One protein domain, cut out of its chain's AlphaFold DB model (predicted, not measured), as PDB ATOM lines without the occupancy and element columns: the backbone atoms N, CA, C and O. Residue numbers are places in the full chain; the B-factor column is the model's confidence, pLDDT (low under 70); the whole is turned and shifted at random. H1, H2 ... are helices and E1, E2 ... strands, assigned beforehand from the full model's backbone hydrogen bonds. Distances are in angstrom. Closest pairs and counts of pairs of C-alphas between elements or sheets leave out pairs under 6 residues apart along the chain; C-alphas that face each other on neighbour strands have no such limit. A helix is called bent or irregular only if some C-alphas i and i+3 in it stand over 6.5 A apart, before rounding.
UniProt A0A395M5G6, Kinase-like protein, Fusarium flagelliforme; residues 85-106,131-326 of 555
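What this domain is: This is residues 85 to 106 and 131 to 326 of the 555 residues of the protein "Kinase-like protein" of Fusarium flagelliforme (UniProt A0A395M5G6). Four helices, H1, H2a, H4 and H5, make an up-and-down bundle, each running against the one before it in the chain, and H3 with H2b, the second arm of the bent helix H2, extends it on one side. The strand hairpin E2 and E3 packs along H1, the small pair E1 and E4 is at the other end of H1, and the turns of E2 and E3 and of the hairpin E5 and E6 hold the two C-alphas farthest apart. The printed part has 218 residues with five named helices and six named strands, in the order H1 E1 E2 E3 E4 H2 E5 E6 H3 H4 H5; the strands form three antiparallel sheets of two, E1 - E4, E2 - E3 and E5 - E6. The class is mixed, helices and strands; the whole is compact, with a radius of gyration of the C-alphas of 17.7 A and spans of 61 by 47 by 34 A.

How they stand to each other: E2, residues 142 to 146, and E3, residues 154 to 158, are an antiparallel hairpin, with N 143 and O 157 2.8 A apart. The closest C-alphas of E3 and H1, residues 85 to 102, are those of Leu 156 and Glu 90, 5.8 A apart. H1 touches H5, residues 309 to 325, at Ala 95 and Arg 313, their closest C-alphas, 4.9 A apart. H5 touches H4, residues 280 to 293, at a shallow tilt of 5 degrees, opposite ways; their closest C-alphas are those of Phe 319 and Phe 281, 6.7 A apart. H2, residues 201 to 233, was assigned as one helix by its hydrogen bonds but is bent, with C-alphas 219 and 222 9.5 A apart; its arms H2a, residues 201 to 219, and H2b, residues 222 to 233, stand at a steep tilt of 47 degrees. With residues 204 to 212 alone, H2a touches H4; the closest C-alphas, of Gly 208 and Met 293, are 5.2 A apart. E5, residues 246 to 250, and E6, residues 257 to 261, are an antiparallel hairpin, with N 247 and O 260 2.8 A apart. H3, residues 263 to 274, touches H2b with residues 264 to 268 alone, closest at the C-alphas of Glu 264 and Arg 232, 6.4 A. E1, residues 131 to 133, and E4, residues 165 to 167, are antiparallel, with N 165 and O 133 3.1 A apart. In H1, H2a, H2b, H3, H4 and H5 every O i to N i+4 pair is within hydrogen-bond range.

Where its parts are: H1 begins at C-alpha 85 (2.558, -26.271, -90.517) and is 26.0 A long; H2a is 27.1 A. H5, 24.2 A, ends at C-alpha 325 (-7.363, -30.433, -93.332).

The domain as a whole: The C-alphas farthest apart, of Asn 150 and Glu 253, are 63.8 A apart. Residues 107 to 130 are cut out, with 10.4 A between C-alphas 106 and 131. The links E4 to H2, H2 to E5 and H4 to H5 are long. Mean pLDDT of the printed part is 73.7; 79 residues are under 70, among them residues 138 to 184.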
ATOM      1  N   GLU A  85       3.643 -27.189 -90.180       67.31
ATOM      2  CA  GLU A  85       2.558 -26.271 -90.517       67.31
ATOM      3  C   GLU A  85       3.148 -24.917 -90.942       67.31
ATOM      4  O   GLU A  85       2.835 -24.385 -92.007       67.31
ATOM      5  N   MET A  86       4.071 -24.386 -90.129       65.38
ATOM      6  CA  MET A  86       4.720 -23.107 -90.397       65.38
ATOM      7  C   MET A  86       5.745 -23.211 -91.535       65.38
ATOM      8  O   MET A  86       5.742 -22.348 -92.406       65.38
ATOM      9  N   LEU A  87       6.512 -24.309 -91.630       70.69
ATOM     10  CA  LEU A  87       7.352 -24.609 -92.802       70.69
ATOM     11  C   LEU A  87       6.547 -24.556 -94.115       70.69
ATOM     12  O   LEU A  87       6.966 -23.906 -95.072       70.69
ATOM     13  N   SER A  88       5.368 -25.189 -94.154       77.12
ATOM     14  CA  SER A  88       4.494 -25.144 -95.332       77.12
ATOM     15  C   SER A  88       3.991 -23.730 -95.646       77.12
ATOM     16  O   SER A  88       3.798 -23.421 -96.823       77.12
ATOM     17  N   ARG A  89       3.776 -22.877 -94.633       73.56
ATOM     18  CA  ARG A  89       3.366 -21.474 -94.819       73.56
ATOM     19  C   ARG A  89       4.492 -20.626 -95.409       73.56
ATOM     20  O   ARG A  89       4.250 -19.903 -96.370       73.56
ATOM     21  N   GLU A  90       5.704 -20.722 -94.866       71.62
ATOM     22  CA  GLU A  90       6.841 -19.909 -95.323       71.62
ATOM     23  C   GLU A  90       7.267 -20.283 -96.754       71.62
ATOM     24  O   GLU A  90       7.468 -19.403 -97.590       71.62
ATOM     25  N   CYS A  91       7.315 -21.579 -97.094       77.69
ATOM     26  CA  CYS A  91       7.605 -22.003 -98.470       77.69
ATOM     27  C   CYS A  91       6.533 -21.535 -99.465       77.69
ATOM     28  O   CYS A  91       6.879 -21.045-100.542       77.69
ATOM     29  N   LYS A  92       5.248 -21.622 -99.091       80.69
ATOM     30  CA  LYS A  92       4.133 -21.068 -99.876       80.69
ATOM     31  C   LYS A  92       4.318 -19.560-100.105       80.69
ATOM     32  O   LYS A  92       4.192 -19.126-101.246       80.69
ATOM     33  N   GLY A  93       4.678 -18.797 -99.068       74.19
ATOM     34  CA  GLY A  93       4.945 -17.355 -99.160       74.19
ATOM     35  C   GLY A  93       6.047 -17.007-100.165       74.19
ATOM     36  O   GLY A  93       5.835 -16.162-101.032       74.19
ATOM     37  N   MET A  94       7.171 -17.734-100.147       73.50
ATOM     38  CA  MET A  94       8.250 -17.551-101.132       73.50
ATOM     39  C   MET A  94       7.773 -17.763-102.584       73.50
ATOM     40  O   MET A  94       8.128 -16.988-103.470       73.50
ATOM     41  N   ALA A  95       6.925 -18.767-102.841       82.31
ATOM     42  CA  ALA A  95       6.363 -18.988-104.179       82.31
ATOM     43  C   ALA A  95       5.283 -17.959-104.566       82.31
ATOM     44  O   ALA A  95       5.142 -17.640-105.746       82.31
ATOM     45  N   GLU A  96       4.532 -17.415-103.603       78.25
ATOM     46  CA  GLU A  96       3.606 -16.299-103.839       78.25
ATOM     47  C   GLU A  96       4.367 -15.020-104.223       78.25
ATOM     48  O   GLU A  96       4.028 -14.401-105.231       78.25
ATOM     49  N   GLY A  97       5.452 -14.693-103.513       75.75
ATOM     50  CA  GLY A  97       6.344 -13.581-103.858       75.75
ATOM     51  C   GLY A  97       6.970 -13.732-105.249       75.75
ATOM     52  O   GLY A  97       6.891 -12.810-106.063       75.75
ATOM     53  N   LEU A  98       7.517 -14.910-105.581       79.56
ATOM     54  CA  LEU A  98       8.090 -15.139-106.913       79.56
ATOM     55  C   LEU A  98       7.037 -15.058-108.028       79.56
ATOM     56  O   LEU A  98       7.318 -14.513-109.095       79.56
ATOM     57  N   ASN A  99       5.814 -15.544-107.788       80.75
ATOM     58  CA  ASN A  99       4.718 -15.402-108.746       80.75
ATOM     59  C   ASN A  99       4.395 -13.928-109.018       80.75
ATOM     60  O   ASN A  99       4.153 -13.583-110.168       80.75
ATOM     61  N   ILE A 100       4.384 -13.064-108.000       78.69
ATOM     62  CA  ILE A 100       4.121 -11.624-108.172       78.69
ATOM     63  C   ILE A 100       5.230 -10.963-109.008       78.69
ATOM     64  O   ILE A 100       4.936 -10.160-109.888       78.69
ATOM     65  N   ILE A 101       6.496 -11.349-108.810       73.94
ATOM     66  CA  ILE A 101       7.623 -10.865-109.631       73.94
ATOM     67  C   ILE A 101       7.498 -11.352-111.085       73.94
ATOM     68  O   ILE A 101       7.781 -10.609-112.026       73.94
ATOM     69  N   HIS A 102       7.083 -12.606-111.288       80.12
ATOM     70  CA  HIS A 102       6.944 -13.209-112.619       80.12
ATOM     71  C   HIS A 102       5.720 -12.716-113.388       80.12
ATOM     72  O   HIS A 102       5.789 -12.660-114.617       80.12
ATOM     73  N   GLU A 103       4.623 -12.411-112.691       79.62
ATOM     74  CA  GLU A 103       3.294 -12.069-113.220       79.62
ATOM     75  C   GLU A 103       2.627 -11.006-112.320       79.62
ATOM     76  O   GLU A 103       1.754 -11.336-111.510       79.62
ATOM     77  N   PRO A 104       3.054  -9.730-112.417       67.88
ATOM     78  CA  PRO A 104       2.577  -8.665-111.540       67.88
ATOM     79  C   PRO A 104       1.090  -8.328-111.768       67.88
ATOM     80  O   PRO A 104       0.600  -8.428-112.904       67.88
ATOM     81  N   PRO A 105       0.359  -7.895-110.720       67.00
ATOM     82  CA  PRO A 105      -1.036  -7.477-110.840       67.00
ATOM     83  C   PRO A 105      -1.215  -6.319-111.838       67.00
ATOM     84  O   PRO A 105      -0.419  -5.380-111.826       67.00
ATOM     85  N   PRO A 106      -2.282  -6.318-112.658       59.25
ATOM     86  CA  PRO A 106      -2.528  -5.266-113.652       59.25
ATOM     87  C   PRO A 106      -2.927  -3.903-113.053       59.25
ATOM     88  O   PRO A 106      -3.119  -2.961-113.809       59.25
ATOM     89  N   TYR A 131       6.096  -8.211-117.340       62.06
ATOM     90  CA  TYR A 131       6.513  -9.452-116.686       62.06
ATOM     91  C   TYR A 131       7.964  -9.300-116.214       62.06
ATOM     92  O   TYR A 131       8.760  -8.612-116.865       62.06
ATOM     93  N   GLY A 132       8.298  -9.912-115.078       64.75
ATOM     94  CA  GLY A 132       9.620  -9.828-114.458       64.75
ATOM     95  C   GLY A 132      10.349 -11.169-114.356       64.75
ATOM     96  O   GLY A 132       9.784 -12.245-114.559       64.75
ATOM     97  N   ARG A 133      11.640 -11.079-114.028       73.81
ATOM     98  CA  ARG A 133      12.534 -12.180-113.633       73.81
ATOM     99  C   ARG A 133      13.491 -11.640-112.573       73.81
ATOM    100  O   ARG A 133      14.013 -10.540-112.764       73.81
ATOM    101  N   HIS A 134      13.749 -12.402-111.514       72.25
ATOM    102  CA  HIS A 134      14.640 -11.995-110.427       72.25
ATOM    103  C   HIS A 134      16.121 -12.161-110.787       72.25
ATOM    104  O   HIS A 134      16.926 -11.261-110.559       72.25
ATOM    105  N   GLY A 135      16.496 -13.318-111.338       69.94
ATOM    106  CA  GLY A 135      17.854 -13.632-111.782       69.94
ATOM    107  C   GLY A 135      18.892 -13.902-110.688       69.94
ATOM    108  O   GLY A 135      20.048 -14.140-111.034       69.94
ATOM    109  N   ASP A 136      18.521 -13.872-109.404       67.25
ATOM    110  CA  ASP A 136      19.451 -14.046-108.275       67.25
ATOM    111  C   ASP A 136      18.739 -14.527-106.998       67.25
ATOM    112  O   ASP A 136      18.802 -13.897-105.943       67.25
ATOM    113  N   ILE A 137      17.996 -15.633-107.100       76.19
ATOM    114  CA  ILE A 137      17.400 -16.277-105.924       76.19
ATOM    115  C   ILE A 137      18.481 -17.097-105.217       76.19
ATOM    116  O   ILE A 137      19.033 -18.041-105.779       76.19
ATOM    117  N   LYS A 138      18.768 -16.713-103.974       69.94
ATOM    118  CA  LYS A 138      19.737 -17.339-103.068       69.94
ATOM    119  C   LYS A 138      19.340 -17.042-101.612       69.94
ATOM    120  O   LYS A 138      18.614 -16.068-101.404       69.94
ATOM    121  N   PRO A 139      19.769 -17.823-100.602       65.25
ATOM    122  CA  PRO A 139      19.343 -17.625 -99.212       65.25
ATOM    123  C   PRO A 139      19.661 -16.236 -98.644       65.25
ATOM    124  O   PRO A 139      18.914 -15.734 -97.812       65.25
ATOM    125  N   GLU A 140      20.731 -15.589 -99.111       57.94
ATOM    126  CA  GLU A 140      21.110 -14.226 -98.718       57.94
ATOM    127  C   GLU A 140      20.114 -13.155 -99.206       57.94
ATOM    128  O   GLU A 140      20.051 -12.072 -98.631       57.94
ATOM    129  N   ASN A 141      19.324 -13.475-100.236       65.69
ATOM    130  CA  ASN A 141      18.315 -12.609-100.854       65.69
ATOM    131  C   ASN A 141      16.885 -12.926-100.369       65.69
ATOM    132  O   ASN A 141      15.912 -12.445-100.948       65.69
ATOM    133  N   ILE A 142      16.729 -13.748 -99.325       66.06
ATOM    134  CA  ILE A 142      15.426 -14.089 -98.741       66.06
ATOM    135  C   ILE A 142      15.380 -13.520 -97.324       66.06
ATOM    136  O   ILE A 142      15.986 -14.049 -96.390       66.06
ATOM    137  N   LEU A 143      14.673 -12.403 -97.178       53.75
ATOM    138  CA  LEU A 143      14.506 -11.698 -95.914       53.75
ATOM    139  C   LEU A 143      13.340 -12.278 -95.109       53.75
ATOM    140  O   LEU A 143      12.494 -13.013 -95.615       53.75
ATOM    141  N   TRP A 144      13.308 -11.945 -93.822       55.69
ATOM    142  CA  TRP A 144      12.301 -12.410 -92.874       55.69
ATOM    143  C   TRP A 144      11.639 -11.208 -92.210       55.69
ATOM    144  O   TRP A 144      12.324 -10.415 -91.562       55.69
ATOM    145  N   PHE A 145      10.318 -11.107 -92.333       46.81
ATOM    146  CA  PHE A 145       9.514 -10.037 -91.748       46.81
ATOM    147  C   PHE A 145       8.445 -10.598 -90.796       46.81
ATOM    148  O   PHE A 145       8.001 -11.745 -90.916       46.81
ATOM    149  N   ARG A 146       8.025  -9.775 -89.827       44.34
ATOM    150  CA  ARG A 146       6.890 -10.043 -88.931       44.34
ATOM    151  C   ARG A 146       5.653  -9.346 -89.492       44.34
ATOM    152  O   ARG A 146       5.702  -8.150 -89.769       44.34
ATOM    153  N   ASN A 147       4.543 -10.065 -89.631       43.47
ATOM    154  CA  ASN A 147       3.305  -9.513 -90.175       43.47
ATOM    155  C   ASN A 147       2.552  -8.697 -89.102       43.47
ATOM    156  O   ASN A 147       1.624  -9.187 -88.455       43.47
ATOM    157  N   GLY A 148       3.014  -7.464 -88.878       41.53
ATOM    158  CA  GLY A 148       2.497  -6.537 -87.867       41.53
ATOM    159  C   GLY A 148       2.950  -6.844 -86.426       41.53
ATOM    160  O   GLY A 148       3.451  -7.935 -86.144       41.53
ATOM    161  N   PRO A 149       2.775  -5.893 -85.486       39.03
ATOM    162  CA  PRO A 149       3.271  -6.023 -84.111       39.03
ATOM    163  C   PRO A 149       2.579  -7.146 -83.325       39.03
ATOM    164  O   PRO A 149       3.234  -7.874 -82.585       39.03
ATOM    165  N   ASN A 150       1.275  -7.354 -83.540       44.53
ATOM    166  CA  ASN A 150       0.449  -8.237 -82.706       44.53
ATOM    167  C   ASN A 150       0.192  -9.624 -83.326       44.53
ATOM    168  O   ASN A 150      -0.838 -10.241 -83.050       44.53
ATOM    169  N   THR A 151       1.097 -10.136 -84.171       42.50
ATOM    170  CA  THR A 151       0.984 -11.510 -84.693       42.50
ATOM    171  C   THR A 151       2.252 -12.341 -84.491       42.50
ATOM    172  O   THR A 151       3.380 -11.843 -84.498       42.50
ATOM    173  N   ASN A 152       2.047 -13.656 -84.372       46.03
ATOM    174  CA  ASN A 152       3.099 -14.678 -84.434       46.03
ATOM    175  C   ASN A 152       3.255 -15.231 -85.867       46.03
ATOM    176  O   ASN A 152       3.666 -16.376 -86.071       46.03
ATOM    177  N   ILE A 153       2.866 -14.436 -86.869       45.44
ATOM    178  CA  ILE A 153       2.893 -14.790 -88.287       45.44
ATOM    179  C   ILE A 153       4.091 -14.078 -88.912       45.44
ATOM    180  O   ILE A 153       4.109 -12.857 -89.044       45.44
ATOM    181  N   SER A 154       5.103 -14.854 -89.282       49.53
ATOM    182  CA  SER A 154       6.186 -14.394 -90.143       49.53
ATOM    183  C   SER A 154       5.844 -14.572 -91.617       49.53
ATOM    184  O   SER A 154       4.941 -15.342 -91.969       49.53
ATOM    185  N   VAL A 155       6.591 -13.849 -92.448       53.91
ATOM    186  CA  VAL A 155       6.651 -14.011 -93.898       53.91
ATOM    187  C   VAL A 155       8.126 -14.011 -94.307       53.91
ATOM    188  O   VAL A 155       8.883 -13.122 -93.910       53.91
ATOM    189  N   LEU A 156       8.543 -15.010 -95.086       56.50
ATOM    190  CA  LEU A 156       9.762 -14.930 -95.890       56.50
ATOM    191  C   LEU A 156       9.473 -14.183 -97.195       56.50
ATOM    192  O   LEU A 156       8.646 -14.621 -97.996       56.50
ATOM    193  N   GLU A 157      10.173 -13.071 -97.404       57.19
ATOM    194  CA  GLU A 157      10.030 -12.198 -98.570       57.19
ATOM    195  C   GLU A 157      11.307 -12.221 -99.413       57.19
ATOM    196  O   GLU A 157      12.422 -12.287 -98.893       57.19
ATOM    197  N   ILE A 158      11.146 -12.171-100.733       59.50
ATOM    198  CA  ILE A 158      12.265 -12.167-101.678       59.50
ATOM    199  C   ILE A 158      12.728 -10.718-101.889       59.50
ATOM    200  O   ILE A 158      11.902  -9.833-102.110       59.50
ATOM    201  N   ALA A 159      14.037 -10.484-101.810       50.84
ATOM    202  CA  ALA A 159      14.660  -9.163-101.817       50.84
ATOM    203  C   ALA A 159      15.978  -9.132-102.622       50.84
ATOM    204  O   ALA A 159      16.373 -10.107-103.247       50.84
ATOM    205  N   ASP A 160      16.658  -7.982-102.601       50.09
ATOM    206  CA  ASP A 160      17.751  -7.620-103.520       50.09
ATOM    207  C   ASP A 160      17.359  -7.758-105.002       50.09
ATOM    208  O   ASP A 160      17.850  -8.580-105.781       50.09
ATOM    209  N   PHE A 161      16.486  -6.843-105.414       53.03
ATOM    210  CA  PHE A 161      16.083  -6.654-106.803       53.03
ATOM    211  C   PHE A 161      17.216  -6.113-107.708       53.03
ATOM    212  O   PHE A 161      16.947  -5.769-108.857       53.03
ATOM    213  N   GLY A 162      18.481  -6.054-107.259       39.00
ATOM    214  CA  GLY A 162      19.616  -5.498-108.011       39.00
ATOM    215  C   GLY A 162      19.913  -6.171-109.362       39.00
ATOM    216  O   GLY A 162      20.535  -5.562-110.234       39.00
ATOM    217  N   LEU A 163      19.425  -7.401-109.570       45.62
ATOM    218  CA  LEU A 163      19.464  -8.123-110.852       45.62
ATOM    219  C   LEU A 163      18.080  -8.337-111.496       45.62
ATOM    220  O   LEU A 163      17.999  -8.860-112.615       45.62
ATOM    221  N   THR A 164      17.007  -7.882-110.841       39.97
ATOM    222  CA  THR A 164      15.638  -8.005-111.351       39.97
ATOM    223  C   THR A 164      15.441  -7.127-112.578       39.97
ATOM    224  O   THR A 164      15.848  -5.964-112.614       39.97
ATOM    225  N   ARG A 165      14.791  -7.679-113.605       45.66
ATOM    226  CA  ARG A 165      14.438  -6.930-114.817       45.66
ATOM    227  C   ARG A 165      12.970  -7.114-115.160       45.66
ATOM    228  O   ARG A 165      12.549  -8.203-115.541       45.66
ATOM    229  N   PHE A 166      12.222  -6.020-115.066       37.91
ATOM    230  CA  PHE A 166      10.891  -5.890-115.646       37.91
ATOM    231  C   PHE A 166      11.031  -5.494-117.116       37.91
ATOM    232  O   PHE A 166      11.798  -4.584-117.450       37.91
ATOM    233  N   HIS A 167      10.333  -6.194-118.008       33.81
ATOM    234  CA  HIS A 167      10.452  -5.980-119.448       33.81
ATOM    235  C   HIS A 167       9.083  -5.811-120.113       33.81
ATOM    236  O   HIS A 167       8.158  -6.597-119.908       33.81
ATOM    237  N   ASN A 168       8.977  -4.772-120.946       32.62
ATOM    238  CA  ASN A 168       7.804  -4.535-121.782       32.62
ATOM    239  C   ASN A 168       7.713  -5.588-122.896       32.62
ATOM    240  O   ASN A 168       8.710  -6.189-123.303       32.62
ATOM    241  N   ARG A 169       6.493  -5.800-123.405       34.94
ATOM    242  CA  ARG A 169       6.029  -7.013-124.115       34.94
ATOM    243  C   ARG A 169       6.622  -7.300-125.518       34.94
ATOM    244  O   ARG A 169       5.933  -7.863-126.367       34.94
ATOM    245  N   ARG A 170       7.876  -6.907-125.783       31.27
ATOM    246  CA  ARG A 170       8.645  -7.189-127.015       31.27
ATOM    247  C   ARG A 170      10.102  -7.637-126.810       31.27
ATOM    248  O   ARG A 170      10.688  -8.121-127.772       31.27
ATOM    249  N   SER A 171      10.677  -7.546-125.610       33.09
ATOM    250  CA  SER A 171      12.000  -8.122-125.302       33.09
ATOM    251  C   SER A 171      11.837  -9.430-124.522       33.09
ATOM    252  O   SER A 171      11.801  -9.435-123.292       33.09
ATOM    253  N   LEU A 172      11.675 -10.530-125.261       35.38
ATOM    254  CA  LEU A 172      11.512 -11.888-124.730       35.38
ATOM    255  C   LEU A 172      12.734 -12.328-123.904       35.38
ATOM    256  O   LEU A 172      13.849 -12.096-124.356       35.38
ATOM    257  N   SER A 173      12.475 -12.951-122.742       41.88
ATOM    258  CA  SER A 173      13.127 -14.088-122.025       41.88
ATOM    259  C   SER A 173      14.582 -14.547-122.281       41.88
ATOM    260  O   SER A 173      14.991 -15.565-121.731       41.88
ATOM    261  N   ASN A 174      15.373 -13.858-123.094       42.88
ATOM    262  CA  ASN A 174      16.538 -14.400-123.790       42.88
ATOM    263  C   ASN A 174      17.782 -13.566-123.451       42.88
ATOM    264  O   ASN A 174      18.474 -13.046-124.325       42.88
ATOM    265  N   ILE A 175      18.026 -13.372-122.154       40.25
ATOM    266  CA  ILE A 175      19.150 -12.573-121.655       40.25
ATOM    267  C   ILE A 175      20.401 -13.459-121.609       40.25
ATOM    268  O   ILE A 175      20.371 -14.546-121.037       40.25
ATOM    269  N   SER A 176      21.506 -12.988-122.191       36.56
ATOM    270  CA  SER A 176      22.798 -13.682-122.116       36.56
ATOM    271  C   SER A 176      23.369 -13.650-120.681       36.56
ATOM    272  O   SER A 176      23.277 -12.604-120.032       36.56
ATOM    273  N   PRO A 177      24.024 -14.722-120.189       35.72
ATOM    274  CA  PRO A 177      24.648 -14.771-118.854       35.72
ATOM    275  C   PRO A 177      25.752 -13.733-118.564       35.72
ATOM    276  O   PRO A 177      26.197 -13.591-117.423       35.72
ATOM    277  N   VAL A 178      26.231 -13.001-119.576       34.94
ATOM    278  CA  VAL A 178      27.386 -12.097-119.461       34.94
ATOM    279  C   VAL A 178      27.098 -10.906-118.534       34.94
ATOM    280  O   VAL A 178      26.408  -9.961-118.906       34.94
ATOM    281  N   GLY A 179      27.713 -10.921-117.346       36.38
ATOM    282  CA  GLY A 179      27.746  -9.793-116.404       36.38
ATOM    283  C   GLY A 179      27.105 -10.051-115.037       36.38
ATOM    284  O   GLY A 179      27.224  -9.201-114.159       36.38
ATOM    285  N   MET A 180      26.466 -11.205-114.828       42.66
ATOM    286  CA  MET A 180      25.941 -11.617-113.519       42.66
ATOM    287  C   MET A 180      27.080 -12.111-112.607       42.66
ATOM    288  O   MET A 180      27.744 -13.104-112.902       42.66
ATOM    289  N   GLY A 181      27.352 -11.363-111.534       35.22
ATOM    290  CA  GLY A 181      28.462 -11.580-110.598       35.22
ATOM    291  C   GLY A 181      28.085 -12.432-109.384       35.22
ATOM    292  O   GLY A 181      28.291 -11.999-108.253       35.22
ATOM    293  N   ASN A 182      27.497 -13.604-109.610       40.00
ATOM    294  CA  ASN A 182      26.866 -14.406-108.558       40.00
ATOM    295  C   ASN A 182      27.840 -15.436-107.946       40.00
ATOM    296  O   ASN A 182      28.726 -15.959-108.626       40.00
ATOM    297  N   SER A 183      27.615 -15.807-106.679       45.88
ATOM    298  CA  SER A 183      28.110 -17.085-106.144       45.88
ATOM    299  C   SER A 183      27.444 -18.229-106.928       45.88
ATOM    300  O   SER A 183      26.220 -18.227-107.065       45.88
ATOM    301  N   PRO A 184      28.198 -19.196-107.482       64.31
ATOM    302  CA  PRO A 184      27.717 -19.988-108.615       64.31
ATOM    303  C   PRO A 184      26.818 -21.185-108.242       64.31
ATOM    304  O   PRO A 184      26.329 -21.864-109.143       64.31
ATOM    305  N   THR A 185      26.587 -21.448-106.954       77.00
ATOM    306  CA  THR A 185      25.857 -22.609-106.409       77.00
ATOM    307  C   THR A 185      24.454 -22.806-106.989       77.00
ATOM    308  O   THR A 185      24.122 -23.889-107.472       77.00
ATOM    309  N   TYR A 186      23.627 -21.756-106.959       82.00
ATOM    310  CA  TYR A 186      22.194 -21.828-107.282       82.00
ATOM    311  C   TYR A 186      21.888 -21.636-108.776       82.00
ATOM    312  O   TYR A 186      20.722 -21.660-109.168       82.00
ATOM    313  N   ARG A 187      22.915 -21.435-109.619       85.50
ATOM    314  CA  ARG A 187      22.736 -21.155-111.052       85.50
ATOM    315  C   ARG A 187      22.096 -22.345-111.772       85.50
ATOM    316  O   ARG A 187      22.380 -23.502-111.456       85.50
ATOM    317  N   ALA A 188      21.247 -22.050-112.751       88.94
ATOM    318  CA  ALA A 188      20.627 -23.061-113.600       88.94
ATOM    319  C   ALA A 188      21.548 -23.475-114.768       88.94
ATOM    320  O   ALA A 188      22.424 -22.693-115.150       88.94
ATOM    321  N   PRO A 189      21.365 -24.673-115.360       88.56
ATOM    322  CA  PRO A 189      22.220 -25.187-116.432       88.56
ATOM    323  C   PRO A 189      22.379 -24.243-117.626       88.56
ATOM    324  O   PRO A 189      23.479 -24.091-118.154       88.56
ATOM    325  N   GLU A 190      21.308 -23.549-118.013       83.12
ATOM    326  CA  GLU A 190      21.290 -22.561-119.096       83.12
ATOM    327  C   GLU A 190      22.173 -21.316-118.850       83.12
ATOM    328  O   GLU A 190      22.274 -20.458-119.721       83.12
ATOM    329  N   PHE A 191      22.838 -21.205-117.696       81.50
ATOM    330  CA  PHE A 191      23.881 -20.203-117.457       81.50
ATOM    331  C   PHE A 191      25.232 -20.580-118.090       81.50
ATOM    332  O   PHE A 191      25.961 -19.697-118.540       81.50
ATOM    333  N   ASP A 192      25.557 -21.877-118.145       75.38
ATOM    334  CA  ASP A 192      26.836 -22.384-118.674       75.38
ATOM    335  C   ASP A 192      26.698 -23.060-120.055       75.38
ATOM    336  O   ASP A 192      27.703 -23.420-120.677       75.38
ATOM    337  N   MET A 193      25.471 -23.242-120.554       71.75
ATOM    338  CA  MET A 193      25.205 -23.770-121.898       71.75
ATOM    339  C   MET A 193      25.566 -22.737-122.989       71.75
ATOM    340  O   MET A 193      25.212 -21.565-122.843       71.75
ATOM    341  N   PRO A 194      26.223 -23.124-124.106       65.38
ATOM    342  CA  PRO A 194      26.641 -22.185-125.163       65.38
ATOM    343  C   PRO A 194      25.495 -21.430-125.855       65.38
ATOM    344  O   PRO A 194      25.699 -20.347-126.400       65.38
ATOM    345  N   ASP A 195      24.313 -22.034-125.847       67.62
ATOM    346  CA  ASP A 195      23.036 -21.610-126.418       67.62
ATOM    347  C   ASP A 195      22.004 -21.226-125.336       67.62
ATOM    348  O   ASP A 195      20.839 -20.978-125.642       67.62
ATOM    349  N   GLY A 196      22.425 -21.158-124.068       63.72
ATOM    350  CA  GLY A 196      21.555 -20.942-122.916       63.72
ATOM    351  C   GLY A 196      20.900 -19.555-122.867       63.72
ATOM    352  O   GLY A 196      21.561 -18.519-122.989       63.72
ATOM    353  N   LEU A 197      19.580 -19.537-122.654       66.44
ATOM    354  CA  LEU A 197      18.748 -18.330-122.629       66.44
ATOM    355  C   LEU A 197      18.099 -18.160-121.249       66.44
ATOM    356  O   LEU A 197      17.294 -18.990-120.826       66.44
ATOM    357  N   LEU A 198      18.438 -17.078-120.539       72.81
ATOM    358  CA  LEU A 198      18.021 -16.879-119.146       72.81
ATOM    359  C   LEU A 198      16.558 -16.417-119.012       72.81
ATOM    360  O   LEU A 198      16.256 -15.229-118.864       72.81
ATOM    361  N   SER A 199      15.668 -17.406-119.021       78.94
ATOM    362  CA  SER A 199      14.211 -17.306-118.880       78.94
ATOM    363  C   SER A 199      13.753 -17.181-117.408       78.94
ATOM    364  O   SER A 199      14.550 -17.279-116.475       78.94
ATOM    365  N   ARG A 200      12.440 -16.996-117.177       85.38
ATOM    366  CA  ARG A 200      11.800 -17.133-115.849       85.38
ATOM    367  C   ARG A 200      12.055 -18.509-115.206       85.38
ATOM    368  O   ARG A 200      12.129 -18.595-113.984       85.38
ATOM    369  N   SER A 201      12.258 -19.564-116.001       89.06
ATOM    370  CA  SER A 201      12.596 -20.912-115.510       89.06
ATOM    371  C   SER A 201      13.945 -20.989-114.773       89.06
ATOM    372  O   SER A 201      14.128 -21.896-113.959       89.06
ATOM    373  N   TYR A 202      14.848 -20.015-114.957       87.12
ATOM    374  CA  TYR A 202      16.082 -19.873-114.168       87.12
ATOM    375  C   TYR A 202      15.789 -19.685-112.671       87.12
ATOM    376  O   TYR A 202      16.374 -20.353-111.819       87.12
ATOM    377  N   ASP A 203      14.829 -18.811-112.350       88.31
ATOM    378  CA  ASP A 203      14.436 -18.510-110.970       88.31
ATOM    379  C   ASP A 203      13.795 -19.735-110.295       88.31
ATOM    380  O   ASP A 203      13.975 -19.955-109.101       88.31
ATOM    381  N   ILE A 204      13.085 -20.567-111.066       94.81
ATOM    382  CA  ILE A 204      12.450 -21.800-110.578       94.81
ATOM    383  C   ILE A 204      13.496 -22.845-110.182       94.81
ATOM    384  O   ILE A 204      13.359 -23.478-109.137       94.81
ATOM    385  N   TRP A 205      14.557 -23.000-110.979       95.12
ATOM    386  CA  TRP A 205      15.683 -23.865-110.622       95.12
ATOM    387  C   TRP A 205      16.364 -23.372-109.342       95.12
ATOM    388  O   TRP A 205      16.521 -24.141-108.396       95.12
ATOM    389  N   ALA A 206      16.698 -22.080-109.278       90.00
ATOM    390  CA  ALA A 206      17.350 -21.478-108.116       90.00
ATOM    391  C   ALA A 206      16.503 -21.609-106.832       90.00
ATOM    392  O   ALA A 206      17.022 -21.995-105.783       90.00
ATOM    393  N   LEU A 207      15.185 -21.394-106.920       92.00
ATOM    394  CA  LEU A 207      14.249 -21.635-105.818       92.00
ATOM    395  C   LEU A 207      14.173 -23.126-105.434       92.00
ATOM    396  O   LEU A 207      14.099 -23.445-104.250       92.00
ATOM    397  N   GLY A 208      14.247 -24.042-106.405       95.81
ATOM    398  CA  GLY A 208      14.307 -25.489-106.166       95.81
ATOM    399  C   GLY A 208      15.564 -25.912-105.401       95.81
ATOM    400  O   GLY A 208      15.478 -26.718-104.475       95.81
ATOM    401  N   CYS A 209      16.713 -25.310-105.724       94.38
ATOM    402  CA  CYS A 209      17.962 -25.479-104.978       94.38
ATOM    403  C   CYS A 209      17.806 -24.997-103.525       94.38
ATOM    404  O   CYS A 209      18.071 -25.751-102.589       94.38
ATOM    405  N   VAL A 210      17.302 -23.771-103.330       87.38
ATOM    406  CA  VAL A 210      17.049 -23.195-101.996       87.38
ATOM    407  C   VAL A 210      16.091 -24.065-101.177       87.38
ATOM    408  O   VAL A 210      16.366 -24.344-100.009       87.38
ATOM    409  N   TYR A 211      14.994 -24.547-101.768       92.75
ATOM    410  CA  TYR A 211      14.072 -25.458-101.089       92.75
ATOM    411  C   TYR A 211      14.744 -26.785-100.708       92.75
ATOM    412  O   TYR A 211      14.539 -27.254 -99.587       92.75
ATOM    413  N   LEU A 212      15.575 -27.383-101.569       94.06
ATOM    414  CA  LEU A 212      16.258 -28.640-101.246       94.06
ATOM    415  C   LEU A 212      17.274 -28.478-100.103       94.06
ATOM    416  O   LEU A 212      17.346 -29.335 -99.218       94.06
ATOM    417  N   GLU A 213      18.017 -27.372-100.058       84.56
ATOM    418  CA  GLU A 213      18.881 -27.055 -98.914       84.56
ATOM    419  C   GLU A 213      18.084 -26.745 -97.640       84.56
ATOM    420  O   GLU A 213      18.472 -27.192 -96.559       84.56
ATOM    421  N   PHE A 214      16.925 -26.091 -97.742       80.12
ATOM    422  CA  PHE A 214      16.060 -25.832 -96.589       80.12
ATOM    423  C   PHE A 214      15.437 -27.120 -96.019       80.12
ATOM    424  O   PHE A 214      15.425 -27.312 -94.801       80.12
ATOM    425  N   LEU A 215      15.009 -28.059 -96.873       84.38
ATOM    426  CA  LEU A 215      14.566 -29.397 -96.448       84.38
ATOM    427  C   LEU A 215      15.721 -30.227 -95.865       84.38
ATOM    428  O   LEU A 215      15.544 -30.914 -94.855       84.38
ATOM    429  N   THR A 216      16.921 -30.116 -96.441       82.38
ATOM    430  CA  THR A 216      18.143 -30.731 -95.897       82.38
ATOM    431  C   THR A 216      18.437 -30.210 -94.489       82.38
ATOM    432  O   THR A 216      18.639 -30.998 -93.563       82.38
ATOM    433  N   TRP A 217      18.387 -28.890 -94.295       77.00
ATOM    434  CA  TRP A 217      18.551 -28.252 -92.991       77.00
ATOM    435  C   TRP A 217      17.460 -28.672 -91.998       77.00
ATOM    436  O   TRP A 217      17.772 -28.979 -90.848       77.00
ATOM    437  N   TYR A 218      16.197 -28.766 -92.431       76.12
ATOM    438  CA  TYR A 218      15.090 -29.204 -91.575       76.12
ATOM    439  C   TYR A 218      15.306 -30.623 -91.021       76.12
ATOM    440  O   TYR A 218      15.055 -30.882 -89.841       76.12
ATOM    441  N   PHE A 219      15.790 -31.552 -91.854       74.81
ATOM    442  CA  PHE A 219      15.993 -32.944 -91.451       74.81
ATOM    443  C   PHE A 219      17.321 -33.213 -90.733       74.81
ATOM    444  O   PHE A 219      17.348 -34.018 -89.800       74.81
ATOM    445  N   MET A 220      18.412 -32.578 -91.169       75.19
ATOM    446  CA  MET A 220      19.791 -32.938 -90.800       75.19
ATOM    447  C   MET A 220      20.584 -31.777 -90.172       75.19
ATOM    448  O   MET A 220      21.733 -31.956 -89.761       75.19
ATOM    449  N   GLY A 221      19.980 -30.591 -90.062       65.50
ATOM    450  CA  GLY A 221      20.633 -29.368 -89.598       65.50
ATOM    451  C   GLY A 221      21.715 -28.865 -90.555       65.50
ATOM    452  O   GLY A 221      21.922 -29.396 -91.647       65.50
ATOM    453  N   TRP A 222      22.463 -27.850 -90.116       66.88
ATOM    454  CA  TRP A 222      23.554 -27.259 -90.901       66.88
ATOM    455  C   TRP A 222      24.638 -28.273 -91.309       66.88
ATOM    456  O   TRP A 222      25.184 -28.172 -92.404       66.88
ATOM    457  N   LYS A 223      24.894 -29.308 -90.490       66.38
ATOM    458  CA  LYS A 223      25.820 -30.390 -90.861       66.38
ATOM    459  C   LYS A 223      25.390 -31.075 -92.165       66.38
ATOM    460  O   LYS A 223      26.238 -31.299 -93.018       66.38
ATOM    461  N   GLY A 224      24.099 -31.371 -92.331       72.38
ATOM    462  CA  GLY A 224      23.587 -31.973 -93.563       72.38
ATOM    463  C   GLY A 224      23.724 -31.058 -94.780       72.38
ATOM    464  O   GLY A 224      24.003 -31.546 -95.866       72.38
ATOM    465  N   VAL A 225      23.593 -29.739 -94.603       72.69
ATOM    466  CA  VAL A 225      23.803 -28.759 -95.687       72.69
ATOM    467  C   VAL A 225      25.272 -28.728 -96.122       72.69
ATOM    468  O   VAL A 225      25.554 -28.802 -97.315       72.69
ATOM    469  N   MET A 226      26.209 -28.709 -95.167       73.75
ATOM    470  CA  MET A 226      27.645 -28.833 -95.458       73.75
ATOM    471  C   MET A 226      27.971 -30.153 -96.171       73.75
ATOM    472  O   MET A 226      28.663 -30.154 -97.181       73.75
ATOM    473  N   GLU A 227      27.452 -31.272 -95.659       79.00
ATOM    474  CA  GLU A 227      27.655 -32.614 -96.218       79.00
ATOM    475  C   GLU A 227      27.114 -32.711 -97.654       79.00
ATOM    476  O   GLU A 227      27.804 -33.217 -98.537       79.00
ATOM    477  N   PHE A 228      25.939 -32.131 -97.919       85.12
ATOM    478  CA  PHE A 228      25.367 -32.040 -99.261       85.12
ATOM    479  C   PHE A 228      26.218 -31.174-100.201       85.12
ATOM    480  O   PHE A 228      26.520 -31.609-101.310       85.12
ATOM    481  N   SER A 229      26.654 -29.989 -99.762       80.50
ATOM    482  CA  SER A 229      27.526 -29.099-100.547       80.50
ATOM    483  C   SER A 229      28.837 -29.795-100.941       80.50
ATOM    484  O   SER A 229      29.155 -29.867-102.127       80.50
ATOM    485  N   THR A 230      29.532 -30.430 -99.989       79.50
ATOM    486  CA  THR A 230      30.760 -31.200-100.261       79.50
ATOM    487  C   THR A 230      30.522 -32.387-101.204       79.50
ATOM    488  O   THR A 230      31.374 -32.685-102.041       79.50
ATOM    489  N   LEU A 231      29.363 -33.053-101.130       85.12
ATOM    490  CA  LEU A 231      28.993 -34.092-102.100       85.12
ATOM    491  C   LEU A 231      28.777 -33.522-103.511       85.12
ATOM    492  O   LEU A 231      29.162 -34.175-104.477       85.12
ATOM    493  N   ARG A 232      28.227 -32.307-103.655       86.50
ATOM    494  CA  ARG A 232      28.102 -31.639-104.966       86.50
ATOM    495  C   ARG A 232      29.450 -31.166-105.521       86.50
ATOM    496  O   ARG A 232      29.607 -31.160-106.740       86.50
ATOM    497  N   GLU A 233      30.408 -30.779-104.676       75.38
ATOM    498  CA  GLU A 233      31.769 -30.401-105.104       75.38
ATOM    499  C   GLU A 233      32.593 -31.586-105.641       75.38
ATOM    500  O   GLU A 233      33.473 -31.392-106.484       75.38
ATOM    501  N   TYR A 234      32.345 -32.805-105.152       60.19
ATOM    502  CA  TYR A 234      33.173 -33.974-105.452       60.19
ATOM    503  C   TYR A 234      33.081 -34.397-106.929       60.19
ATOM    504  O   TYR A 234      32.007 -34.724-107.435       60.19
ATOM    505  N   LYS A 235      34.219 -34.421-107.640       60.00
ATOM    506  CA  LYS A 235      34.253 -34.651-109.096       60.00
ATOM    507  C   LYS A 235      34.785 -36.014-109.515       60.00
ATOM    508  O   LYS A 235      35.791 -36.510-109.020       60.00
ATOM    509  N   ARG A 236      34.131 -36.557-110.546       51.38
ATOM    510  CA  ARG A 236      34.476 -37.811-111.233       51.38
ATOM    511  C   ARG A 236      35.264 -37.602-112.541       51.38
ATOM    512  O   ARG A 236      35.599 -38.581-113.195       51.38
ATOM    513  N   ASN A 237      35.529 -36.347-112.934       50.75
ATOM    514  CA  ASN A 237      36.123 -35.941-114.220       50.75
ATOM    515  C   ASN A 237      37.006 -34.678-114.088       50.75
ATOM    516  O   ASN A 237      36.836 -33.903-113.149       50.75
ATOM    517  N   ASN A 238      37.886 -34.440-115.073       50.09
ATOM    518  CA  ASN A 238      38.904 -33.368-115.127       50.09
ATOM    519  C   ASN A 238      38.356 -31.931-115.358       50.09
ATOM    520  O   ASN A 238      38.869 -31.200-116.205       50.09
ATOM    521  N   LEU A 239      37.312 -31.521-114.639       51.81
ATOM    522  CA  LEU A 239      36.806 -30.138-114.619       51.81
ATOM    523  C   LEU A 239      37.127 -29.491-113.263       51.81
ATOM    524  O   LEU A 239      37.203 -30.194-112.258       51.81
ATOM    525  N   GLU A 240      37.291 -28.166-113.212       55.56
ATOM    526  CA  GLU A 240      37.510 -27.436-111.948       55.56
ATOM    527  C   GLU A 240      36.323 -27.651-110.994       55.56
ATOM    528  O   GLU A 240      35.177 -27.641-111.443       55.56
ATOM    529  N   ALA A 241      36.580 -27.914-109.708       59.22
ATOM    530  CA  ALA A 241      35.541 -28.263-108.735       59.22
ATOM    531  C   ALA A 241      34.505 -27.137-108.565       59.22
ATOM    532  O   ALA A 241      34.869 -25.968-108.458       59.22
ATOM    533  N   ASP A 242      33.219 -27.497-108.554       69.00
ATOM    534  CA  ASP A 242      32.110 -26.564-108.356       69.00
ATOM    535  C   ASP A 242      30.927 -27.279-107.692       69.00
ATOM    536  O   ASP A 242      30.649 -28.443-107.988       69.00
ATOM    537  N   ASP A 243      30.217 -26.587-106.806       78.19
ATOM    538  CA  ASP A 243      29.152 -27.165-105.982       78.19
ATOM    539  C   ASP A 243      27.763 -27.116-106.649       78.19
ATOM    540  O   ASP A 243      26.753 -27.345-105.990       78.19
ATOM    541  N   ALA A 244      27.689 -26.845-107.958       86.56
ATOM    542  CA  ALA A 244      26.431 -26.772-108.702       86.56
ATOM    543  C   ALA A 244      25.561 -28.025-108.565       86.56
ATOM    544  O   ALA A 244      26.057 -29.142-108.414       86.56
ATOM    545  N   TYR A 245      24.255 -27.843-108.747       92.31
ATOM    546  CA  TYR A 245      23.269 -28.925-108.738       92.31
ATOM    547  C   TYR A 245      23.249 -29.749-110.042       92.31
ATOM    548  O   TYR A 245      22.652 -30.827-110.091       92.31
ATOM    549  N   PHE A 246      23.918 -29.271-111.095       91.12
ATOM    550  CA  PHE A 246      24.044 -29.929-112.395       91.12
ATOM    551  C   PHE A 246      25.513 -30.152-112.771       91.12
ATOM    552  O   PHE A 246      26.415 -29.507-112.238       91.12
ATOM    553  N   GLU A 247      25.752 -31.059-113.712       86.88
ATOM    554  CA  GLU A 247      27.028 -31.216-114.407       86.88
ATOM    555  C   GLU A 247      26.833 -31.071-115.923       86.88
ATOM    556  O   GLU A 247      25.761 -31.362-116.463       86.88
ATOM    557  N   LEU A 248      27.887 -30.619-116.608       82.31
ATOM    558  CA  LEU A 248      27.956 -30.583-118.065       82.31
ATOM    559  C   LEU A 248      28.732 -31.795-118.579       82.31
ATOM    560  O   LEU A 248      29.861 -32.048-118.156       82.31
ATOM    561  N   THR A 249      28.150 -32.510-119.534       75.25
ATOM    562  CA  THR A 249      28.772 -33.646-120.219       75.25
ATOM    563  C   THR A 249      28.832 -33.394-121.718       75.25
ATOM    564  O   THR A 249      27.856 -32.965-122.322       75.25
ATOM    565  N   GLY A 250      29.978 -33.672-122.342       69.00
ATOM    566  CA  GLY A 250      30.072 -33.697-123.800       69.00
ATOM    567  C   GLY A 250      29.440 -34.976-124.347       69.00
ATOM    568  O   GLY A 250      29.820 -36.068-123.925       69.00
ATOM    569  N   ALA A 251      28.506 -34.851-125.287       61.00
ATOM    570  CA  ALA A 251      27.958 -35.970-126.040       61.00
ATOM    571  C   ALA A 251      29.066 -36.570-126.936       61.00
ATOM    572  O   ALA A 251      29.551 -35.865-127.826       61.00
ATOM    573  N   PRO A 252      29.487 -37.840-126.742       54.09
ATOM    574  CA  PRO A 252      30.663 -38.387-127.432       54.09
ATOM    575  C   PRO A 252      30.543 -38.439-128.960       54.09
ATOM    576  O   PRO A 252      31.554 -38.413-129.655       54.09
ATOM    577  N   GLU A 253      29.314 -38.518-129.471       55.72
ATOM    578  CA  GLU A 253      29.011 -38.742-130.889       55.72
ATOM    579  C   GLU A 253      28.886 -37.441-131.695       55.72
ATOM    580  O   GLU A 253      29.216 -37.417-132.878       55.72
ATOM    581  N   THR A 254      28.440 -36.347-131.064       60.44
ATOM    582  CA  THR A 254      28.205 -35.052-131.734       60.44
ATOM    583  C   THR A 254      29.171 -33.950-131.307       60.44
ATOM    584  O   THR A 254      29.302 -32.949-132.005       60.44
ATOM    585  N   GLY A 255      29.847 -34.100-130.163       61.28
ATOM    586  CA  GLY A 255      30.669 -33.045-129.563       61.28
ATOM    587  C   GLY A 255      29.870 -31.912-128.906       61.28
ATOM    588  O   GLY A 255      30.477 -31.009-128.327       61.28
ATOM    589  N   ASN A 256      28.532 -31.961-128.950       67.81
ATOM    590  CA  ASN A 256      27.671 -30.999-128.268       67.81
ATOM    591  C   ASN A 256      27.813 -31.137-126.747       67.81
ATOM    592  O   ASN A 256      27.981 -32.238-126.219       67.81
ATOM    593  N   ILE A 257      27.700 -30.021-126.033       71.19
ATOM    594  CA  ILE A 257      27.569 -30.026-124.575       71.19
ATOM    595  C   ILE A 257      26.094 -30.272-124.245       71.19
ATOM    596  O   ILE A 257      25.220 -29.654-124.842       71.19
ATOM    597  N   CYS A 258      25.821 -31.159-123.294       79.06
ATOM    598  CA  CYS A 258      24.516 -31.307-122.660       79.06
ATOM    599  C   CYS A 258      24.659 -31.191-121.137       79.06
ATOM    600  O   CYS A 258      25.750 -31.365-120.586       79.06
ATOM    601  N   SER A 259      23.557 -30.895-120.452       86.75
ATOM    602  CA  SER A 259      23.515 -30.791-118.994       86.75
ATOM    603  C   SER A 259      22.628 -31.872-118.378       86.75
ATOM    604  O   SER A 259      21.708 -32.386-119.015       86.75
ATOM    605  N   LYS A 260      22.916 -32.234-117.126       90.44
ATOM    606  CA  LYS A 260      22.086 -33.122-116.300       90.44
ATOM    607  C   LYS A 260      22.229 -32.768-114.825       90.44
ATOM    608  O   LYS A 260      23.275 -32.281-114.404       90.44
ATOM    609  N   VAL A 261      21.195 -33.046-114.035       92.88
ATOM    610  CA  VAL A 261      21.265 -32.991-112.564       92.88
ATOM    611  C   VAL A 261      22.376 -33.936-112.085       92.88
ATOM    612  O   VAL A 261      22.484 -35.055-112.595       92.88
ATOM    613  N   LYS A 262      23.207 -33.509-111.123       91.31
ATOM    614  CA  LYS A 262      24.249 -34.377-110.543       91.31
ATOM    615  C   LYS A 262      23.611 -35.598-109.878       91.31
ATOM    616  O   LYS A 262      22.569 -35.490-109.226       91.31
ATOM    617  N   HIS A 263      24.250 -36.760-110.002       92.06
ATOM    618  CA  HIS A 263      23.749 -38.006-109.412       92.06
ATOM    619  C   HIS A 263      23.588 -37.888-107.889       92.06
ATOM    620  O   HIS A 263      22.621 -38.378-107.311       92.06
ATOM    621  N   GLU A 264      24.501 -37.153-107.266       92.69
ATOM    622  CA  GLU A 264      24.584 -36.867-105.842       92.69
ATOM    623  C   GLU A 264      23.358 -36.073-105.355       92.69
ATOM    624  O   GLU A 264      22.842 -36.353-104.279       92.69
ATOM    625  N   VAL A 265      22.817 -35.160-106.174       95.50
ATOM    626  CA  VAL A 265      21.585 -34.400-105.879       95.50
ATOM    627  C   VAL A 265      20.353 -35.304-105.916       95.50
ATOM    628  O   VAL A 265      19.521 -35.256-105.008       95.50
ATOM    629  N   VAL A 266      20.258 -36.184-106.918       95.69
ATOM    630  CA  VAL A 266      19.165 -37.166-107.025       95.69
ATOM    631  C   VAL A 266      19.217 -38.173-105.867       95.69
ATOM    632  O   VAL A 266      18.195 -38.457-105.241       95.69
ATOM    633  N   HIS A 267      20.411 -38.664-105.523       95.19
ATOM    634  CA  HIS A 267      20.619 -39.572-104.394       95.19
ATOM    635  C   HIS A 267      20.345 -38.893-103.041       95.19
ATOM    636  O   HIS A 267      19.815 -39.528-102.125       95.19
ATOM    637  N   TRP A 268      20.656 -37.601-102.902       96.31
ATOM    638  CA  TRP A 268      20.340 -36.834-101.698       96.31
ATOM    639  C   TRP A 268      18.828 -36.701-101.502       96.31
ATOM    640  O   TRP A 268      18.326 -37.058-100.439       96.31
ATOM    641  N   MET A 269      18.074 -36.328-102.545       97.25
ATOM    642  CA  MET A 269      16.602 -36.321-102.494       97.25
ATOM    643  C   MET A 269      16.040 -37.698-102.119       97.25
ATOM    644  O   MET A 269      15.233 -37.793-101.196       97.25
ATOM    645  N   ALA A 270      16.524 -38.783-102.737       95.94
ATOM    646  CA  ALA A 270      16.119 -40.150-102.388       95.94
ATOM    647  C   ALA A 270      16.433 -40.521-100.921       95.94
ATOM    648  O   ALA A 270      15.676 -41.261-100.288       95.94
ATOM    649  N   SER A 271      17.513 -39.974-100.359       94.50
ATOM    650  CA  SER A 271      17.897 -40.154 -98.953       94.50
ATOM    651  C   SER A 271      16.984 -39.361 -98.004       94.50
ATOM    652  O   SER A 271      16.615 -39.864 -96.940       94.50
ATOM    653  N   LEU A 272      16.531 -38.164 -98.404       90.81
ATOM    654  CA  LEU A 272      15.511 -37.397 -97.675       90.81
ATOM    655  C   LEU A 272      14.126 -38.070 -97.745       90.81
ATOM    656  O   LEU A 272      13.453 -38.157 -96.718       90.81
ATOM    657  N   HIS A 273      13.733 -38.648 -98.890       93.69
ATOM    658  CA  HIS A 273      12.531 -39.491 -98.997       93.69
ATOM    659  C   HIS A 273      12.587 -40.701 -98.053       93.69
ATOM    660  O   HIS A 273      11.560 -41.087 -97.506       93.69
ATOM    661  N   GLN A 274      13.759 -41.294 -97.808       89.94
ATOM    662  CA  GLN A 274      13.927 -42.419 -96.871       89.94
ATOM    663  C   GLN A 274      14.032 -41.988 -95.398       89.94
ATOM    664  O   GLN A 274      13.865 -42.814 -94.496       89.94
ATOM    665  N   HIS A 275      14.266 -40.706 -95.108       85.75
ATOM    666  CA  HIS A 275      14.466 -40.236 -93.740       85.75
ATOM    667  C   HIS A 275      13.223 -40.476 -92.860       85.75
ATOM    668  O   HIS A 275      12.089 -40.185 -93.242       85.75
ATOM    669  N   ARG A 276      13.419 -40.985 -91.635       81.62
ATOM    670  CA  ARG A 276      12.337 -41.421 -90.718       81.62
ATOM    671  C   ARG A 276      11.242 -40.381 -90.439       81.62
ATOM    672  O   ARG A 276      10.130 -40.758 -90.081       81.62
ATOM    673  N   ALA A 277      11.569 -39.092 -90.568       80.50
ATOM    674  CA  ALA A 277      10.674 -37.965 -90.304       80.50
ATOM    675  C   ALA A 277      10.022 -37.373 -91.570       80.50
ATOM    676  O   ALA A 277       9.332 -36.358 -91.462       80.50
ATOM    677  N   CYS A 278      10.242 -37.970 -92.744       84.88
ATOM    678  CA  CYS A 278       9.620 -37.579 -94.005       84.88
ATOM    679  C   CYS A 278       8.143 -38.018 -94.015       84.88
ATOM    680  O   CYS A 278       7.835 -39.181 -94.271       84.88
ATOM    681  N   SER A 279       7.234 -37.113 -93.630       87.00
ATOM    682  CA  SER A 279       5.778 -37.320 -93.726       87.00
ATOM    683  C   SER A 279       5.302 -37.125 -95.175       87.00
ATOM    684  O   SER A 279       6.077 -36.611 -95.983       87.00
ATOM    685  N   PRO A 280       4.054 -37.484 -95.533       89.69
ATOM    686  CA  PRO A 280       3.538 -37.308 -96.894       89.69
ATOM    687  C   PRO A 280       3.754 -35.901 -97.481       89.69
ATOM    688  O   PRO A 280       4.176 -35.797 -98.622       89.69
ATOM    689  N   PHE A 281       3.615 -34.832 -96.684       90.62
ATOM    690  CA  PHE A 281       3.977 -33.463 -97.094       90.62
ATOM    691  C   PHE A 281       5.403 -33.318 -97.643       90.62
ATOM    692  O   PHE A 281       5.620 -32.601 -98.615       90.62
ATOM    693  N   PHE A 282       6.381 -33.982 -97.028       90.88
ATOM    694  CA  PHE A 282       7.768 -33.918 -97.479       90.88
ATOM    695  C   PHE A 282       8.021 -34.781 -98.716       90.88
ATOM    696  O   PHE A 282       8.902 -34.429 -99.489       90.88
ATOM    697  N   HIS A 283       7.255 -35.856 -98.932       94.31
ATOM    698  CA  HIS A 283       7.292 -36.598-100.197       94.31
ATOM    699  C   HIS A 283       6.724 -35.737-101.328       94.31
ATOM    700  O   HIS A 283       7.477 -35.401-102.235       94.31
ATOM    701  N   ASP A 284       5.480 -35.254-101.199       95.50
ATOM    702  CA  ASP A 284       4.825 -34.364-102.175       95.50
ATOM    703  C   ASP A 284       5.707 -33.131-102.522       95.50
ATOM    704  O   ASP A 284       5.749 -32.689-103.672       95.50
ATOM    705  N   PHE A 285       6.453 -32.582-101.550       95.56
ATOM    706  CA  PHE A 285       7.356 -31.437-101.752       95.56
ATOM    707  C   PHE A 285       8.725 -31.822-102.354       95.56
ATOM    708  O   PHE A 285       9.221 -31.107-103.223       95.56
ATOM    709  N   LEU A 286       9.331 -32.951-101.965       97.00
ATOM    710  CA  LEU A 286      10.550 -33.451-102.621       97.00
ATOM    711  C   LEU A 286      10.279 -33.852-104.077       97.00
ATOM    712  O   LEU A 286      11.099 -33.555-104.942       97.00
ATOM    713  N   ASP A 287       9.115 -34.436-104.370       97.69
ATOM    714  CA  ASP A 287       8.699 -34.763-105.735       97.69
ATOM    715  C   ASP A 287       8.444 -33.500-106.574       97.69
ATOM    716  O   ASP A 287       8.910 -33.434-107.710       97.69
ATOM    717  N   LEU A 288       7.833 -32.445-106.011       97.94
ATOM    718  CA  LEU A 288       7.730 -31.133-106.675       97.94
ATOM    719  C   LEU A 288       9.114 -30.560-107.037       97.94
ATOM    720  O   LEU A 288       9.305 -30.047-108.141       97.94
ATOM    721  N   ILE A 289      10.090 -30.655-106.130       97.69
ATOM    722  CA  ILE A 289      11.462 -30.203-106.392       97.69
ATOM    723  C   ILE A 289      12.097 -31.055-107.503       97.69
ATOM    724  O   ILE A 289      12.618 -30.500-108.472       97.69
ATOM    725  N   LYS A 290      12.020 -32.386-107.386       97.25
ATOM    726  CA  LYS A 290      12.649 -33.372-108.279       97.25
ATOM    727  C   LYS A 290      12.091 -33.339-109.704       97.25
ATOM    728  O   LYS A 290      12.863 -33.268-110.655       97.25
ATOM    729  N   ASP A 291      10.767 -33.368-109.840       96.44
ATOM    730  CA  ASP A 291      10.075 -33.617-111.112       96.44
ATOM    731  C   ASP A 291       9.517 -32.338-111.756       96.44
ATOM    732  O   ASP A 291       8.869 -32.399-112.800       96.44
ATOM    733  N   SER A 292       9.714 -31.162-111.147       96.81
ATOM    734  CA  SER A 292       9.191 -29.897-111.691       96.81
ATOM    735  C   SER A 292      10.074 -28.660-111.494       96.81
ATOM    736  O   SER A 292       9.856 -27.677-112.204       96.81
ATOM    737  N   MET A 293      11.068 -28.668-110.595       97.44
ATOM    738  CA  MET A 293      11.942 -27.503-110.361       97.44
ATOM    739  C   MET A 293      13.396 -27.755-110.780       97.44
ATOM    740  O   MET A 293      13.939 -27.007-111.591       97.44
ATOM    741  N   LEU A 294      14.016 -28.836-110.301       97.12
ATOM    742  CA  LEU A 294      15.389 -29.234-110.641       97.12
ATOM    743  C   LEU A 294      15.444 -30.070-111.929       97.12
ATOM    744  O   LEU A 294      16.107 -31.100-112.003       97.12
ATOM    745  N   VAL A 295      14.737 -29.612-112.962       93.75
ATOM    746  CA  VAL A 295      14.615 -30.293-114.257       93.75
ATOM    747  C   VAL A 295      15.497 -29.599-115.300       93.75
ATOM    748  O   VAL A 295      15.564 -28.368-115.355       93.75
ATOM    749  N   VAL A 296      16.185 -30.372-116.143       91.50
ATOM    750  CA  VAL A 296      16.869 -29.839-117.333       91.50
ATOM    751  C   VAL A 296      15.851 -29.714-118.462       91.50
ATOM    752  O   VAL A 296      15.191 -30.693-118.804       91.50
ATOM    753  N   GLU A 297      15.713 -28.514-119.022       87.88
ATOM    754  CA  GLU A 297      14.787 -28.274-120.131       87.88
ATOM    755  C   GLU A 297      15.352 -28.783-121.462       87.88
ATOM    756  O   GLU A 297      16.567 -28.785-121.671       87.88
ATOM    757  N   THR A 298      14.471 -29.215-122.368       85.94
ATOM    758  CA  THR A 298      14.846 -29.721-123.696       85.94
ATOM    759  C   THR A 298      13.831 -29.306-124.760       85.94
ATOM    760  O   THR A 298      12.628 -29.274-124.509       85.94
ATOM    761  N   ASP A 299      14.316 -29.045-125.976       79.00
ATOM    762  CA  ASP A 299      13.516 -28.674-127.155       79.00
ATOM    763  C   ASP A 299      13.317 -29.861-128.129       79.00
ATOM    764  O   ASP A 299      13.340 -29.704-129.348       79.00
ATOM    765  N   GLY A 300      13.179 -31.079-127.590       77.56
ATOM    766  CA  GLY A 300      12.920 -32.295-128.376       77.56
ATOM    767  C   GLY A 300      11.460 -32.437-128.834       77.56
ATOM    768  O   GLY A 300      10.620 -31.599-128.523       77.56
ATOM    769  N   GLU A 301      11.132 -33.540-129.522       78.12
ATOM    770  CA  GLU A 301       9.755 -33.842-129.982       78.12
ATOM    771  C   GLU A 301       8.716 -33.840-128.846       78.12
ATOM    772  O   GLU A 301       7.557 -33.486-129.055       78.12
ATOM    773  N   VAL A 302       9.151 -34.194-127.633       84.75
ATOM    774  CA  VAL A 302       8.432 -33.952-126.379       84.75
ATOM    775  C   VAL A 302       9.282 -32.976-125.556       84.75
ATOM    776  O   VAL A 302      10.242 -33.415-124.918       84.75
ATOM    777  N   PRO A 303       8.987 -31.661-125.586       84.50
ATOM    778  CA  PRO A 303       9.772 -30.679-124.851       84.50
ATOM    779  C   PRO A 303       9.649 -30.870-123.339       84.50
ATOM    780  O   PRO A 303       8.541 -30.956-122.805       84.50
ATOM    781  N   VAL A 304      10.780 -30.879-122.637       88.44
ATOM    782  CA  VAL A 304      10.814 -30.892-121.168       88.44
ATOM    783  C   VAL A 304      10.959 -29.456-120.670       88.44
ATOM    784  O   VAL A 304      11.818 -28.716-121.146       88.44
ATOM    785  N   ARG A 305      10.125 -29.050-119.706       89.50
ATOM    786  CA  ARG A 305      10.117 -27.708-119.098       89.50
ATOM    787  C   ARG A 305       9.994 -27.796-117.582       89.50
ATOM    788  O   ARG A 305       9.422 -28.754-117.067       89.50
ATOM    789  N   ARG A 306      10.495 -26.782-116.873       94.06
ATOM    790  CA  ARG A 306      10.200 -26.585-115.445       94.06
ATOM    791  C   ARG A 306       8.786 -26.031-115.279       94.06
ATOM    792  O   ARG A 306       8.266 -25.359-116.171       94.06
ATOM    793  N   ALA A 307       8.189 -26.267-114.116       94.56
ATOM    794  CA  ALA A 307       6.939 -25.620-113.732       94.56
ATOM    795  C   ALA A 307       7.108 -24.093-113.657       94.56
ATOM    796  O   ALA A 307       8.155 -23.582-113.261       94.56
ATOM    797  N   THR A 308       6.064 -23.344-113.993       93.44
ATOM    798  CA  THR A 308       6.016 -21.893-113.773       93.44
ATOM    799  C   THR A 308       5.911 -21.552-112.283       93.44
ATOM    800  O   THR A 308       5.489 -22.376-111.466       93.44
ATOM    801  N   ALA A 309       6.207 -20.300-111.908       86.94
ATOM    802  CA  ALA A 309       5.975 -19.827-110.539       86.94
ATOM    803  C   ALA A 309       4.507 -20.007-110.110       86.94
ATOM    804  O   ALA A 309       4.248 -20.342-108.956       86.94
ATOM    805  N   ALA A 310       3.555 -19.884-111.043       87.94
ATOM    806  CA  ALA A 310       2.138 -20.134-110.800       87.94
ATOM    807  C   ALA A 310       1.829 -21.593-110.445       87.94
ATOM    808  O   ALA A 310       1.043 -21.837-109.529       87.94
ATOM    809  N   GLU A 311       2.465 -22.559-111.104       94.31
ATOM    810  CA  GLU A 311       2.282 -23.991-110.841       94.31
ATOM    811  C   GLU A 311       2.997 -24.447-109.560       94.31
ATOM    812  O   GLU A 311       2.436 -25.232-108.787       94.31
ATOM    813  N   VAL A 312       4.184 -23.898-109.270       94.12
ATOM    814  CA  VAL A 312       4.882 -24.092-107.985       94.12
ATOM    815  C   VAL A 312       4.033 -23.527-106.842       94.12
ATOM    816  O   VAL A 312       3.691 -24.259-105.910       94.12
ATOM    817  N   ARG A 313       3.588 -22.267-106.949       90.75
ATOM    818  CA  ARG A 313       2.682 -21.610-105.991       90.75
ATOM    819  C   ARG A 313       1.399 -22.414-105.793       90.75
ATOM    820  O   ARG A 313       1.020 -22.687-104.657       90.75
ATOM    821  N   GLN A 314       0.748 -22.850-106.872       92.75
ATOM    822  CA  GLN A 314      -0.480 -23.648-106.800       92.75
ATOM    823  C   GLN A 314      -0.251 -25.020-106.143       92.75
ATOM    824  O   GLN A 314      -1.148 -25.554-105.490       92.75
ATOM    825  N   SER A 315       0.943 -25.595-106.271       95.56
ATOM    826  CA  SER A 315       1.316 -26.843-105.596       95.56
ATOM    827  C   SER A 315       1.544 -26.629-104.101       95.56
ATOM    828  O   SER A 315       0.916 -27.316-103.300       95.56
ATOM    829  N   LEU A 316       2.299 -25.601-103.703       90.06
ATOM    830  CA  LEU A 316       2.488 -25.272-102.284       90.06
ATOM    831  C   LEU A 316       1.191 -24.808-101.599       90.06
ATOM    832  O   LEU A 316       0.976 -25.128-100.432       90.06
ATOM    833  N   VAL A 317       0.278 -24.142-102.316       88.44
ATOM    834  CA  VAL A 317      -1.089 -23.851-101.838       88.44
ATOM    835  C   VAL A 317      -1.882 -25.140-101.604       88.44
ATOM    836  O   VAL A 317      -2.518 -25.272-100.559       88.44
ATOM    837  N   ARG A 318      -1.832 -26.117-102.524       92.94
ATOM    838  CA  ARG A 318      -2.469 -27.433-102.318       92.94
ATOM    839  C   ARG A 318      -1.890 -28.148-101.097       92.94
ATOM    840  O   ARG A 318      -2.661 -28.664-100.293       92.94
ATOM    841  N   PHE A 319      -0.567 -28.137-100.930       91.75
ATOM    842  CA  PHE A 319       0.099 -28.753 -99.781       91.75
ATOM    843  C   PHE A 319      -0.303 -28.062 -98.472       91.75
ATOM    844  O   PHE A 319      -0.727 -28.738 -97.538       91.75
ATOM    845  N   TYR A 320      -0.262 -26.728 -98.418       84.94
ATOM    846  CA  TYR A 320      -0.660 -25.956 -97.240       84.94
ATOM    847  C   TYR A 320      -2.128 -26.197 -96.860       84.94
ATOM    848  O   TYR A 320      -2.424 -26.506 -95.706       84.94
ATOM    849  N   ASN A 321      -3.044 -26.155 -97.829       86.56
ATOM    850  CA  ASN A 321      -4.462 -26.418 -97.582       86.56
ATOM    851  C   ASN A 321      -4.692 -27.853 -97.077       86.56
ATOM    852  O   ASN A 321      -5.383 -28.043 -96.077       86.56
ATOM    853  N   ARG A 322      -4.050 -28.853 -97.707       87.81
ATOM    854  CA  ARG A 322      -4.086 -30.255 -97.257       87.81
ATOM    855  C   ARG A 322      -3.548 -30.395 -95.832       87.81
ATOM    856  O   ARG A 322      -4.128 -31.124 -95.037       87.81
ATOM    857  N   SER A 323      -2.499 -29.646 -95.491       82.12
ATOM    858  CA  SER A 323      -1.880 -29.640 -94.161       82.12
ATOM    859  C   SER A 323      -2.794 -29.117 -93.046       82.12
ATOM    860  O   SER A 323      -2.713 -29.601 -91.921       82.12
ATOM    861  N   GLY A 324      -3.706 -28.190 -93.367       77.94
ATOM    862  CA  GLY A 324      -4.744 -27.719 -92.445       77.94
ATOM    863  C   GLY A 324      -5.939 -28.672 -92.309       77.94
ATOM    864  O   GLY A 324      -6.589 -28.678 -91.267       77.94
ATOM    865  N   SER A 325      -6.237 -29.479 -93.335       81.19
ATOM    866  CA  SER A 325      -7.363 -30.433 -93.332       81.19
ATOM    867  C   SER A 325      -7.009 -31.849 -92.862       81.19
ATOM    868  O   SER A 325      -7.887 -32.578 -92.406       81.19
ATOM    869  N   ASP A 326      -5.749 -32.261 -93.005       80.94
ATOM    870  CA  ASP A 326      -5.265 -33.622 -92.757       80.94
ATOM    871  C   ASP A 326      -4.022 -33.582 -91.859       80.94
ATOM    872  O   ASP A 326      -2.890 -33.391 -92.311       80.94
TER     873      ASP A 326